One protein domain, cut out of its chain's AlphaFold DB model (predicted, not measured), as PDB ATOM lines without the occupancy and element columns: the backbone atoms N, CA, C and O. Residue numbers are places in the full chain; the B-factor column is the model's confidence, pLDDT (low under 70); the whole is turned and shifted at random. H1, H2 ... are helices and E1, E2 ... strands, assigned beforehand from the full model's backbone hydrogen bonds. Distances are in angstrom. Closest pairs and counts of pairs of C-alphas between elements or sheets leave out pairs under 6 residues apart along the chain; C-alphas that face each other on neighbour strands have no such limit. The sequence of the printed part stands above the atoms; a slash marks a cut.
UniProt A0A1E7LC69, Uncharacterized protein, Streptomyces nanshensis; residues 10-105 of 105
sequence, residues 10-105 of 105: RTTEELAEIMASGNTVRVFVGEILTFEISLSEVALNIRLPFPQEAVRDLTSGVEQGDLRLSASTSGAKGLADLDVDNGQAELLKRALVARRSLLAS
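Overview. This is residues 10 to 105 of the 105 residues of an uncharacterized protein of Streptomyces nanshensis (UniProt A0A1E7LC69). A small three-stranded sheet is covered on one face by H2 and H3, making two layers, helices on one face of a sheet; H1 packs on H3. The printed part has 96 residues with named elements in the order H1 E1 E2 E3 H2 H3, class mixed. The sheet E1 - E2 - E3 is a meander, each strand the antiparallel neighbour of the one before. The whole is compact, radius of gyration of the C-alphas 13.6 A, spanning 41 by 22 by 19 A.

Along the chain. E1 is residues 25 to 29, E2 33 to 37, E3 42 to 46. H3, residues 86 to 103, is 26.1 A long; H2 is 52 to 62. H1, 12 to 20, begins at C-alpha (264.261, 167.927, 333.724); H3 ends at (270.410, 177.792, 341.289).

Arrangement. Hairpins E1-E2 and E2-E3 have N 27 to O 35 and N 36 to O 43 within hydrogen-bond range, each 2.8 A. H3 is over E1 and E2, height over the sheet 9.3 A; closest C-alphas to E1, Leu 92 and Val 27, 6.1 A. H1 touches H3's residues 94 to 102 alone, closest C-alphas Ala 16 and Ala 98, 4.8 A, at a steep tilt of 54 degrees. H2 is on the sheet. Every helix has each O i to N i+4 pair within range.

Size, cuts and confidence. The printed part has no cut. H2 to H3 is a long link. Residue 31 and residues 47 to 86 have pLDDT under 70.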
ATOM      1  N   ARG A  10     257.709 166.444 329.592       80.50
ATOM      2  CA  ARG A  10     258.956 167.234 329.533       80.50
ATOM      3  C   ARG A  10     260.041 166.747 330.492       80.50
ATOM      4  O   ARG A  10     259.778 166.507 331.675       80.50
ATOM      5  N   THR A  11     261.273 166.628 330.015       87.56
ATOM      6  CA  THR A  11     262.405 166.211 330.850       87.56
ATOM      7  C   THR A  11     262.849 167.323 331.802       87.56
ATOM      8  O   THR A  11     262.473 168.489 331.673       87.56
ATOM      9  N   THR A  12     263.666 166.960 332.792       88.31
ATOM     10  CA  THR A  12     264.261 167.927 333.724       88.31
ATOM     11  C   THR A  12     265.121 168.957 332.985       88.31
ATOM     12  O   THR A  12     265.094 170.136 333.329       88.31
ATOM     13  N   GLU A  13     265.861 168.529 331.963       88.81
ATOM     14  CA  GLU A  13     266.732 169.382 331.151       88.81
ATOM     15  C   GLU A  13     265.919 170.398 330.343       88.81
ATOM     16  O   GLU A  13     266.215 171.589 330.391       88.81
ATOM     17  N   GLU A  14     264.838 169.966 329.688       89.12
ATOM     18  CA  GLU A  14     263.959 170.865 328.928       89.12
ATOM     19  C   GLU A  14     263.317 171.925 329.833       89.12
ATOM     20  O   GLU A  14     263.232 173.103 329.481       89.12
ATOM     21  N   LEU A  15     262.891 171.530 331.035       90.00
ATOM     22  CA  LEU A  15     262.345 172.461 332.025       90.00
ATOM     23  C   LEU A  15     263.411 173.445 332.521       90.00
ATOM     24  O   LEU A  15     263.097 174.613 332.761       90.00
ATOM     25  N   ALA A  16     264.665 173.001 332.642       88.31
ATOM     26  CA  ALA A  16     265.774 173.871 333.002       88.31
ATOM     27  C   ALA A  16     266.044 174.909 331.900       88.31
ATOM     28  O   ALA A  16     266.179 176.094 332.197       88.31
ATOM     29  N   GLU A  17     266.046 174.511 330.629       89.31
ATOM     30  CA  GLU A  17     266.223 175.435 329.498       89.31
ATOM     31  C   GLU A  17     265.112 176.498 329.433       89.31
ATOM     32  O   GLU A  17     265.375 177.692 329.236       89.31
ATOM     33  N   ILE A  18     263.861 176.096 329.678       88.31
ATOM     34  CA  ILE A  18     262.719 177.018 329.764       88.31
ATOM     35  C   ILE A  18     262.935 178.038 330.890       88.31
ATOM     36  O   ILE A  18     262.786 179.240 330.674       88.31
ATOM     37  N   MET A  19     263.340 177.599 332.082       88.44
ATOM     38  CA  MET A  19     263.570 178.521 333.200       88.44
ATOM     39  C   MET A  19     264.795 179.417 332.984       88.44
ATOM     40  O   MET A  19     264.752 180.603 333.307       88.44
ATOM     41  N   ALA A  20     265.869 178.881 332.400       88.00
ATOM     42  CA  ALA A  20     267.089 179.622 332.085       88.00
ATOM     43  C   ALA A  20     266.854 180.719 331.035       88.00
ATOM     44  O   ALA A  20     267.506 181.761 331.072       88.00
ATOM     45  N   SER A  21     265.880 180.528 330.140       88.25
ATOM     46  CA  SER A  21     265.431 181.559 329.192       88.25
ATOM     47  C   SER A  21     264.505 182.618 329.810       88.25
ATOM     48  O   SER A  21     264.009 183.490 329.098       88.25
ATOM     49  N   GLY A  22     264.289 182.580 331.130       85.38
ATOM     50  CA  GLY A  22     263.467 183.545 331.861       85.38
ATOM     51  C   GLY A  22     261.969 183.240 331.833       85.38
ATOM     52  O   GLY A  22     261.175 184.084 332.241       85.38
ATOM     53  N   ASN A  23     261.568 182.056 331.359       88.12
ATOM     54  CA  ASN A  23     260.166 181.652 331.333       88.12
ATOM     55  C   ASN A  23     259.744 180.978 332.647       88.12
ATOM     56  O   ASN A  23     260.544 180.374 333.361       88.12
ATOM     57  N   THR A  24     258.445 181.046 332.931       84.75
ATOM     58  CA  THR A  24     257.820 180.393 334.086       84.75
ATOM     59  C   THR A  24     257.166 179.085 333.655       84.75
ATOM     60  O   THR A  24     256.318 179.075 332.761       84.75
ATOM     61  N   VAL A  25     257.508 177.985 334.324       85.94
ATOM     62  CA  VAL A  25     256.836 176.691 334.156       85.94
ATOM     63  C   VAL A  25     255.569 176.678 335.000       85.94
ATOM     64  O   VAL A  25     255.620 176.934 336.202       85.94
ATOM     65  N   ARG A  26     254.432 176.354 334.382       85.56
ATOM     66  CA  ARG A  26     253.154 176.199 335.082       85.56
ATOM     67  C   ARG A  26     252.773 174.733 335.186       85.56
ATOM     68  O   ARG A  26     252.681 174.058 334.166       85.56
ATOM     69  N   VAL A  27     252.505 174.258 336.399       81.69
ATOM     70  CA  VAL A  27     252.009 172.899 336.637       81.69
ATOM     71  C   VAL A  27     250.643 172.965 337.297       81.69
ATOM     72  O   VAL A  27     250.487 173.512 338.388       81.69
ATOM     73  N   PHE A  28     249.650 172.404 336.619       78.62
ATOM     74  CA  PHE A  28     248.286 172.299 337.118       78.62
ATOM     75  C   PHE A  28     248.142 170.966 337.841       78.62
ATOM     76  O   PHE A  28     248.482 169.927 337.278       78.62
ATOM     77  N   VAL A  29     247.686 171.014 339.090       72.69
ATOM     78  CA  VAL A  29     247.473 169.836 339.933       72.69
ATOM     79  C   VAL A  29     245.990 169.796 340.288       72.69
ATOM     80  O   VAL A  29     245.497 170.595 341.095       72.69
ATOM     81  N   GLY A  30     245.264 168.901 339.616       70.25
ATOM     82  CA  GLY A  30     243.802 168.925 339.597       70.25
ATOM     83  C   GLY A  30     243.244 170.258 339.068       70.25
ATOM     84  O   GLY A  30     243.920 171.008 338.363       70.25
ATOM     85  N   GLU A  31     242.003 170.590 339.429       69.69
ATOM     86  CA  GLU A  31     241.346 171.845 339.008       69.69
ATOM     87  C   GLU A  31     241.624 173.034 339.948       69.69
ATOM     88  O   GLU A  31     241.198 174.166 339.697       69.69
ATOM     89  N   ILE A  32     242.315 172.774 341.061       71.75
ATOM     90  CA  ILE A  32     242.312 173.651 342.236       71.75
ATOM     91  C   ILE A  32     243.679 174.299 342.462       71.75
ATOM     92  O   ILE A  32     243.730 175.441 342.925       71.75
ATOM     93  N   LEU A  33     244.768 173.599 342.139       76.81
ATOM     94  CA  LEU A  33     246.128 174.044 342.426       76.81
ATOM     95  C   LEU A  33     246.879 174.358 341.132       76.81
ATOM     96  O   LEU A  33     246.831 173.616 340.149       76.81
ATOM     97  N   THR A  34     247.603 175.468 341.130       83.25
ATOM     98  CA  THR A  34     248.518 175.828 340.045       83.25
ATOM     99  C   THR A  34     249.843 176.268 340.639       83.25
ATOM    100  O   THR A  34     249.899 177.227 341.406       83.25
ATOM    101  N   PHE A  35     250.907 175.572 340.261       83.50
ATOM    102  CA  PHE A  35     252.280 175.917 340.593       83.50
ATOM    103  C   PHE A  35     252.878 176.741 339.466       83.50
ATOM    104  O   PHE A  35     252.813 176.333 338.310       83.50
ATOM    105  N   GLU A  36     253.475 177.875 339.800       85.62
ATOM    106  CA  GLU A  36     254.254 178.698 338.882       85.62
ATOM    107  C   GLU A  36     255.710 178.686 339.351       85.62
ATOM    108  O   GLU A  36     256.017 179.096 340.467       85.62
ATOM    109  N   ILE A  37     256.605 178.151 338.526       84.88
ATOM    110  CA  ILE A  37     257.990 177.852 338.895       84.88
ATOM    111  C   ILE A  37     258.905 178.601 337.935       84.88
ATOM    112  O   ILE A  37     258.924 178.330 336.734       84.88
ATOM    113  N   SER A  38     259.671 179.540 338.470       85.12
ATOM    114  CA  SER A  38     260.699 180.292 337.751       85.12
ATOM    115  C   SER A  38     262.012 180.255 338.532       85.12
ATOM    116  O   SER A  38     262.072 179.742 339.651       85.12
ATOM    117  N   LEU A  39     263.088 180.824 337.983       85.12
ATOM    118  CA  LEU A  39     264.335 180.975 338.742       85.12
ATOM    119  C   LEU A  39     264.151 181.859 339.983       85.12
ATOM    120  O   LEU A  39     264.641 181.522 341.063       85.12
ATOM    121  N   SER A  40     263.399 182.947 339.851       84.06
ATOM    122  CA  SER A  40     263.205 183.928 340.919       84.06
ATOM    123  C   SER A  40     262.310 183.415 342.042       84.06
ATOM    124  O   SER A  40     262.596 183.671 343.208       84.06
ATOM    125  N   GLU A  41     261.260 182.660 341.717       83.62
ATOM    126  CA  GLU A  41     260.250 182.263 342.699       83.62
ATOM    127  C   GLU A  41     259.540 180.950 342.357       83.62
ATOM    128  O   GLU A  41     259.528 180.496 341.210       83.62
ATOM    129  N   VAL A  42     258.922 180.365 343.383       81.38
ATOM    130  CA  VAL A  42     257.936 179.291 343.254       81.38
ATOM    131  C   VAL A  42     256.651 179.780 343.907       81.38
ATOM    132  O   VAL A  42     256.612 179.961 345.123       81.38
ATOM    133  N   ALA A  43     255.611 179.997 343.110       80.81
ATOM    134  CA  ALA A  43     254.312 180.457 343.582       80.81
ATOM    135  C   ALA A  43     253.272 179.332 343.510       80.81
ATOM    136  O   ALA A  43     253.204 178.581 342.534       80.81
ATOM    137  N   LEU A  44     252.441 179.232 344.549       79.69
ATOM    138  CA  LEU A  44     251.286 178.339 344.601       79.69
ATOM    139  C   LEU A  44     250.007 179.173 344.552       79.69
ATOM    140  O   LEU A  44     249.706 179.929 345.473       79.69
ATOM    141  N   ASN A  45     249.235 178.990 343.488       77.44
ATOM    142  CA  ASN A  45     247.916 179.576 343.320       77.44
ATOM    143  C   ASN A  45     246.840 178.539 343.643       77.44
ATOM    144  O   ASN A  45     246.875 177.412 343.148       77.44
ATOM    145  N   ILE A  46     245.866 178.941 344.459       75.19
ATOM    146  CA  ILE A  46     244.790 178.077 344.944       75.19
ATOM    147  C   ILE A  46     243.447 178.698 344.550       75.19
ATOM    148  O   ILE A  46     243.146 179.827 344.935       75.19
ATOM    149  N   ARG A  47     242.635 177.978 343.770       68.62
ATOM    150  CA  ARG A  47     241.383 178.500 343.180       68.62
ATOM    151  C   ARG A  47     240.148 178.429 344.084       68.62
ATOM    152  O   ARG A  47     239.100 178.945 343.707       68.62
ATOM    153  N   LEU A  48     240.245 177.813 345.260       66.56
ATOM    154  CA  LEU A  48     239.145 177.700 346.222       66.56
ATOM    155  C   LEU A  48     239.516 178.361 347.555       66.56
ATOM    156  O   LEU A  48     240.701 178.438 347.881       66.56
ATOM    157  N   PRO A  49     238.536 178.823 348.353       60.66
ATOM    158  CA  PRO A  49     238.808 179.290 349.706       60.66
ATOM    159  C   PRO A  49     239.403 178.142 350.530       60.66
ATOM    160  O   PRO A  49     238.734 177.145 350.802       60.66
ATOM    161  N   PHE A  50     240.677 178.276 350.898       61.50
ATOM    162  CA  PHE A  50     241.393 177.291 351.703       61.50
ATOM    163  C   PHE A  50     241.455 177.719 353.172       61.50
ATOM    164  O   PHE A  50     241.690 178.896 353.459       61.50
ATOM    165  N   PRO A  51     241.330 176.772 354.117       61.31
ATOM    166  CA  PRO A  51     241.748 177.011 355.491       61.31
ATOM    167  C   PRO A  51     243.235 177.387 355.503       61.31
ATOM    168  O   PRO A  51     244.045 176.697 354.887       61.31
ATOM    169  N   GLN A  52     243.619 178.456 356.207       63.09
ATOM    170  CA  GLN A  52     245.018 178.916 356.248       63.09
ATOM    171  C   GLN A  52     245.996 177.824 356.716       63.09
ATOM    172  O   GLN A  52     247.134 177.766 356.254       63.09
ATOM    173  N   GLU A  53     245.538 176.924 357.585       60.66
ATOM    174  CA  GLU A  53     246.311 175.775 358.064       60.66
ATOM    175  C   GLU A  53     246.641 174.784 356.933       60.66
ATOM    176  O   GLU A  53     247.770 174.311 356.844       60.66
ATOM    177  N   ALA A  54     245.706 174.556 356.002       60.81
ATOM    178  CA  ALA A  54     245.907 173.698 354.835       60.81
ATOM    179  C   ALA A  54     246.947 174.276 353.865       60.81
ATOM    180  O   ALA A  54     247.771 173.543 353.323       60.81
ATOM    181  N   VAL A  55     246.920 175.599 353.659       63.94
ATOM    182  CA  VAL A  55     247.892 176.299 352.802       63.94
ATOM    183  C   VAL A  55     249.302 176.152 353.363       63.94
ATOM    184  O   VAL A  55     250.237 175.909 352.607       63.94
ATOM    185  N   ARG A  56     249.453 176.249 354.688       64.44
ATOM    186  CA  ARG A  56     250.755 176.174 355.354       64.44
ATOM    187  C   ARG A  56     251.413 174.801 355.191       64.44
ATOM    188  O   ARG A  56     252.580 174.746 354.800       64.44
ATOM    189  N   ASP A  57     250.662 173.724 355.413       63.03
ATOM    190  CA  ASP A  57     251.137 172.347 355.204       63.03
ATOM    191  C   ASP A  57     251.552 172.110 353.742       63.03
ATOM    192  O   ASP A  57     252.629 171.577 353.472       63.03
ATOM    193  N   LEU A  58     250.738 172.596 352.797       63.88
ATOM    194  CA  LEU A  58     251.021 172.561 351.360       63.88
ATOM    195  C   LEU A  58     252.336 173.256 351.007       63.88
ATOM    196  O   LEU A  58     253.201 172.667 350.362       63.88
ATOM    197  N   THR A  59     252.498 174.504 351.444       64.00
ATOM    198  CA  THR A  59     253.687 175.306 351.126       64.00
ATOM    199  C   THR A  59     254.962 174.727 351.735       64.00
ATOM    200  O   THR A  59     256.001 174.748 351.080       64.00
ATOM    201  N   SER A  60     254.883 174.120 352.926       60.34
ATOM    202  CA  SER A  60     256.045 173.506 353.580       60.34
ATOM    203  C   SER A  60     256.599 172.300 352.815       60.34
ATOM    204  O   SER A  60     257.799 172.038 352.892       60.34
ATOM    205  N   GLY A  61     255.750 171.552 352.104       58.91
ATOM    206  CA  GLY A  61     256.188 170.421 351.284       58.91
ATOM    207  C   GLY A  61     256.840 170.849 349.964       58.91
ATOM    208  O   GLY A  61     257.837 170.277 349.518       58.91
ATOM    209  N   VAL A  62     256.326 171.922 349.363       62.06
ATOM    210  CA  VAL A  62     256.793 172.451 348.072       62.06
ATOM    211  C   VAL A  62     258.241 172.931 348.147       62.06
ATOM    212  O   VAL A  62     259.023 172.647 347.242       62.06
ATOM    213  N   GLU A  63     258.629 173.581 349.247       57.22
ATOM    214  CA  GLU A  63     260.014 174.025 349.473       57.22
ATOM    215  C   GLU A  63     261.022 172.865 349.491       57.22
ATOM    216  O   GLU A  63     262.191 173.052 349.154       57.22
ATOM    217  N   GLN A  64     260.576 171.655 349.841       55.19
ATOM    218  CA  GLN A  64     261.418 170.458 349.913       55.19
ATOM    219  C   GLN A  64     261.355 169.602 348.638       55.19
ATOM    220  O   GLN A  64     262.084 168.618 348.523       55.19
ATOM    221  N   GLY A  65     260.519 169.973 347.662       49.47
ATOM    222  CA  GLY A  65     260.234 169.132 346.497       49.47
ATOM    223  C   GLY A  65     259.344 167.925 346.807       49.47
ATOM    224  O   GLY A  65     259.146 167.086 345.932       49.47
ATOM    225  N   ASP A  66     258.798 167.854 348.024       47.16
ATOM    226  CA  ASP A  66     257.927 166.788 348.508       47.16
ATOM    227  C   ASP A  66     256.533 167.358 348.767       47.16
ATOM    228  O   ASP A  66     256.224 167.880 349.837       47.16
ATOM    229  N   LEU A  67     255.645 167.239 347.784       52.12
ATOM    230  CA  LEU A  67     254.252 167.635 347.951       52.12
ATOM    231  C   LEU A  67     253.502 166.617 348.813       52.12
ATOM    232  O   LEU A  67     252.880 165.678 348.322       52.12
ATOM    233  N   ARG A  68     253.560 166.803 350.132       47.22
ATOM    234  CA  ARG A  68     252.714 166.079 351.082       47.22
ATOM    235  C   ARG A  68     251.452 166.884 351.358       47.22
ATOM    236  O   ARG A  68     251.428 167.748 352.226       47.22
ATOM    237  N   LEU A  69     250.388 166.563 350.632       48.34
ATOM    238  CA  LEU A  69     249.033 166.941 351.021       48.34
ATOM    239  C   LEU A  69     248.646 166.105 352.249       48.34
ATOM    240  O   LEU A  69     248.365 164.913 352.129       48.34
ATOM    241  N   SER A  70     248.683 166.694 353.448       40.50
ATOM    242  CA  SER A  70     248.167 166.023 354.641       40.50
ATOM    243  C   SER A  70     246.647 165.855 354.472       40.50
ATOM    244  O   SER A  70     245.878 166.817 354.428       40.50
ATOM    245  N   ALA A  71     246.193 164.602 354.354       37.91
ATOM    246  CA  ALA A  71     244.778 164.227 354.223       37.91
ATOM    247  C   ALA A  71     243.899 164.691 355.410       37.91
ATOM    248  O   ALA A  71     242.683 164.528 355.401       37.91
ATOM    249  N   SER A  72     244.508 165.282 356.440       38.12
ATOM    250  CA  SER A  72     243.855 165.812 357.638       38.12
ATOM    251  C   SER A  72     243.176 167.171 357.432       38.12
ATOM    252  O   SER A  72     242.574 167.696 358.366       38.12
ATOM    253  N   THR A  73     243.216 167.743 356.227       43.94
ATOM    254  CA  THR A  73     242.504 168.983 355.877       43.94
ATOM    255  C   THR A  73     241.016 168.724 355.604       43.94
ATOM    256  O   THR A  73     240.455 169.095 354.576       43.94
ATOM    257  N   SER A  74     240.338 168.135 356.592       39.88
ATOM    258  CA  SER A  74     238.918 167.745 356.616       39.88
ATOM    259  C   SER A  74     237.914 168.896 356.401       39.88
ATOM    260  O   SER A  74     236.706 168.670 356.423       39.88
ATOM    261  N   GLY A  75     238.386 170.133 356.214       40.00
ATOM    262  CA  GLY A  75     237.573 171.311 355.889       40.00
ATOM    263  C   GLY A  75     237.554 171.683 354.402       40.00
ATOM    264  O   GLY A  75     236.652 172.397 353.968       40.00
ATOM    265  N   ALA A  76     238.501 171.191 353.598       42.94
ATOM    266  CA  ALA A  76     238.534 171.426 352.159       42.94
ATOM    267  C   ALA A  76     237.934 170.209 351.448       42.94
ATOM    268  O   ALA A  76     238.647 169.296 351.042       42.94
ATOM    269  N   LYS A  77     236.606 170.204 351.273       40.50
ATOM    270  CA  LYS A  77     235.859 169.150 350.554       40.50
ATOM    271  C   LYS A  77     236.399 168.820 349.144       40.50
ATOM    272  O   LYS A  77     235.980 167.822 348.588       40.50
ATOM    273  N   GLY A  78     237.290 169.641 348.577       39.22
ATOM    274  CA  GLY A  78     237.947 169.404 347.285       39.22
ATOM    275  C   GLY A  78     239.378 168.850 347.351       39.22
ATOM    276  O   GLY A  78     239.924 168.535 346.304       39.22
ATOM    277  N   LEU A  79     240.005 168.743 348.533       41.94
ATOM    278  CA  LEU A  79     241.362 168.185 348.677       41.94
ATOM    279  C   LEU A  79     241.374 166.685 348.985       41.94
ATOM    280  O   LEU A  79     242.277 165.986 348.539       41.94
ATOM    281  N   ALA A  80     240.385 166.195 349.740       40.91
ATOM    282  CA  ALA A  80     240.243 164.764 350.026       40.91
ATOM    283  C   ALA A  80     240.037 163.927 348.745       40.91
ATOM    284  O   ALA A  80     240.346 162.740 348.747       40.91
ATOM    285  N   ASP A  81     239.590 164.581 347.668       45.59
ATOM    286  CA  ASP A  81     239.403 164.029 346.323       45.59
ATOM    287  C   ASP A  81     240.389 164.627 345.298       45.59
ATOM    288  O   ASP A  81     240.136 164.568 344.093       45.59
ATOM    289  N   LEU A  82     241.499 165.243 345.736       50.00
ATOM    290  CA  LEU A  82     242.538 165.699 344.810       50.00
ATOM    291  C   LEU A  82     243.300 164.472 344.287       50.00
ATOM    292  O   LEU A  82     244.380 164.135 344.771       50.00
ATOM    293  N   ASP A  83     242.701 163.785 343.318       54.38
ATOM    294  CA  ASP A  83     243.357 162.746 342.535       54.38
ATOM    295  C   ASP A  83     244.381 163.436 341.634       54.38
ATOM    296  O   ASP A  83     244.077 163.960 340.558       54.38
ATOM    297  N   VAL A  84     245.593 163.578 342.163       57.84
ATOM    298  CA  VAL A  84     246.700 164.134 341.401       57.84
ATOM    299  C   VAL A  84     247.110 163.082 340.389       57.84
ATOM    300  O   VAL A  84     247.659 162.047 340.760       57.84
ATOM    301  N   ASP A  85     246.881 163.369 339.108       63.34
ATOM    302  CA  ASP A  85     247.411 162.540 338.032       63.34
ATOM    303  C   ASP A  85     248.924 162.363 338.249       63.34
ATOM    304  O   ASP A  85     249.667 163.344 338.394       63.34
ATOM    305  N   ASN A  86     249.381 161.107 338.288       65.06
ATOM    306  CA  ASN A  86     250.785 160.762 338.534       65.06
ATOM    307  C   ASN A  86     251.749 161.536 337.611       65.06
ATOM    308  O   ASN A  86     252.859 161.874 338.023       65.06
ATOM    309  N   GLY A  87     251.329 161.876 336.388       70.69
ATOM    310  CA  GLY A  87     252.116 162.677 335.453       70.69
ATOM    311  C   GLY A  87     252.315 164.128 335.900       70.69
ATOM    312  O   GLY A  87     253.400 164.679 335.713       70.69
ATOM    313  N   GLN A  88     251.311 164.749 336.528       74.06
ATOM    314  CA  GLN A  88     251.386 166.133 337.019       74.06
ATOM    315  C   GLN A  88     252.292 166.239 338.249       74.06
ATOM    316  O   GLN A  88     253.106 167.161 338.337       74.06
ATOM    317  N   ALA A  89     252.207 165.268 339.164       72.62
ATOM    318  CA  ALA A  89     253.112 165.183 340.312       72.62
ATOM    319  C   ALA A  89     254.576 165.024 339.865       72.62
ATOM    320  O   ALA A  89     255.459 165.742 340.342       72.62
ATOM    321  N   GLU A  90     254.837 164.140 338.899       78.44
ATOM    322  CA  GLU A  90     256.189 163.933 338.371       78.44
ATOM    323  C   GLU A  90     256.693 165.127 337.548       78.44
ATOM    324  O   GLU A  90     257.890 165.425 337.556       78.44
ATOM    325  N   LEU A  91     255.814 165.846 336.841       83.12
ATOM    326  CA  LEU A  91     256.181 167.092 336.161       83.12
ATOM    327  C   LEU A  91     256.607 168.172 337.162       83.12
ATOM    328  O   LEU A  91     257.648 168.804 336.991       83.12
ATOM    329  N   LEU A  92     255.834 168.348 338.232       82.44
ATOM    330  CA  LEU A  92     256.131 169.298 339.299       82.44
ATOM    331  C   LEU A  92     257.470 168.992 339.967       82.44
ATOM    332  O   LEU A  92     258.312 169.876 340.122       82.44
ATOM    333  N   LYS A  93     257.707 167.719 340.286       82.25
ATOM    334  CA  LYS A  93     258.979 167.258 340.839       82.25
ATOM    335  C   LYS A  93     260.150 167.565 339.905       82.25
ATOM    336  O   LYS A  93     261.140 168.142 340.354       82.25
ATOM    337  N   ARG A  94     260.037 167.245 338.610       86.06
ATOM    338  CA  ARG A  94     261.073 167.568 337.611       86.06
ATOM    339  C   ARG A  94     261.317 169.069 337.497       86.06
ATOM    340  O   ARG A  94     262.471 169.483 337.486       86.06
ATOM    341  N   ALA A  95     260.267 169.888 337.500       86.81
ATOM    342  CA  ALA A  95     260.394 171.342 337.441       86.81
ATOM    343  C   ALA A  95     261.129 171.911 338.671       86.81
ATOM    344  O   ALA A  95     262.016 172.755 338.533       86.81
ATOM    345  N   LEU A  96     260.831 171.413 339.874       86.25
ATOM    346  CA  LEU A  96     261.532 171.822 341.097       86.25
ATOM    347  C   LEU A  96     263.001 171.367 341.100       86.25
ATOM    348  O   LEU A  96     263.881 172.129 341.509       86.25
ATOM    349  N   VAL A  97     263.286 170.158 340.606       88.88
ATOM    350  CA  VAL A  97     264.663 169.657 340.447       88.88
ATOM    351  C   VAL A  97     265.442 170.496 339.432       88.88
ATOM    352  O   VAL A  97     266.565 170.902 339.734       88.88
ATOM    353  N   ALA A  98     264.844 170.807 338.280       88.38
ATOM    354  CA  ALA A  98     265.437 171.648 337.242       88.38
ATOM    355  C   ALA A  98     265.833 173.022 337.799       88.38
ATOM    356  O   ALA A  98     266.992 173.430 337.701       88.38
ATOM    357  N   ARG A  99     264.900 173.685 338.496       88.25
ATOM    358  CA  ARG A  99     265.154 174.961 339.177       88.25
ATOM    359  C   ARG A  99     266.318 174.861 340.158       88.25
ATOM    360  O   ARG A  99     267.207 175.709 340.148       88.25
ATOM    361  N   ARG A 100     266.324 173.834 341.015       86.81
ATOM    362  CA  ARG A 100     267.385 173.650 342.016       86.81
ATOM    363  C   ARG A 100     268.751 173.447 341.360       86.81
ATOM    364  O   ARG A 100     269.733 173.977 341.866       86.81
ATOM    365  N   SER A 101     268.805 172.714 340.248       88.44
ATOM    366  CA  SER A 101     270.040 172.510 339.485       88.44
ATOM    367  C   SER A 101     270.598 173.827 338.943       88.44
ATOM    368  O   SER A 101     271.797 174.068 339.051       88.44
ATOM    369  N   LEU A 102     269.735 174.698 338.412       88.12
ATOM    370  CA  LEU A 102     270.149 176.000 337.885       88.12
ATOM    371  C   LEU A 102     270.623 176.961 338.979       88.12
ATOM    372  O   LEU A 102     271.554 177.715 338.750       88.12
ATOM    373  N   LEU A 103     270.008 176.932 340.166       85.12
ATOM    374  CA  LEU A 103     270.410 177.792 341.289       85.12
ATOM    375  C   LEU A 103     271.697 177.334 341.990       85.12
ATOM    376  O   LEU A 103     272.286 178.104 342.744       85.12
ATOM    377  N   ALA A 104     272.097 176.076 341.794       82.06
ATOM    378  CA  ALA A 104     273.339 175.518 342.325       82.06
ATOM    379  C   ALA A 104     274.535 175.661 341.363       82.06
ATOM    380  O   ALA A 104     275.650 175.306 341.752       82.06
ATOM    381  N   SER A 105     274.292 176.119 340.129       70.69
ATOM    382  CA  SER A 105     275.299 176.348 339.081       70.69
ATOM    383  C   SER A 105     275.836 177.776 339.135       70.69
ATOM    384  O   SER A 105     277.044 177.946 338.863       70.69
TER     385      SER A 105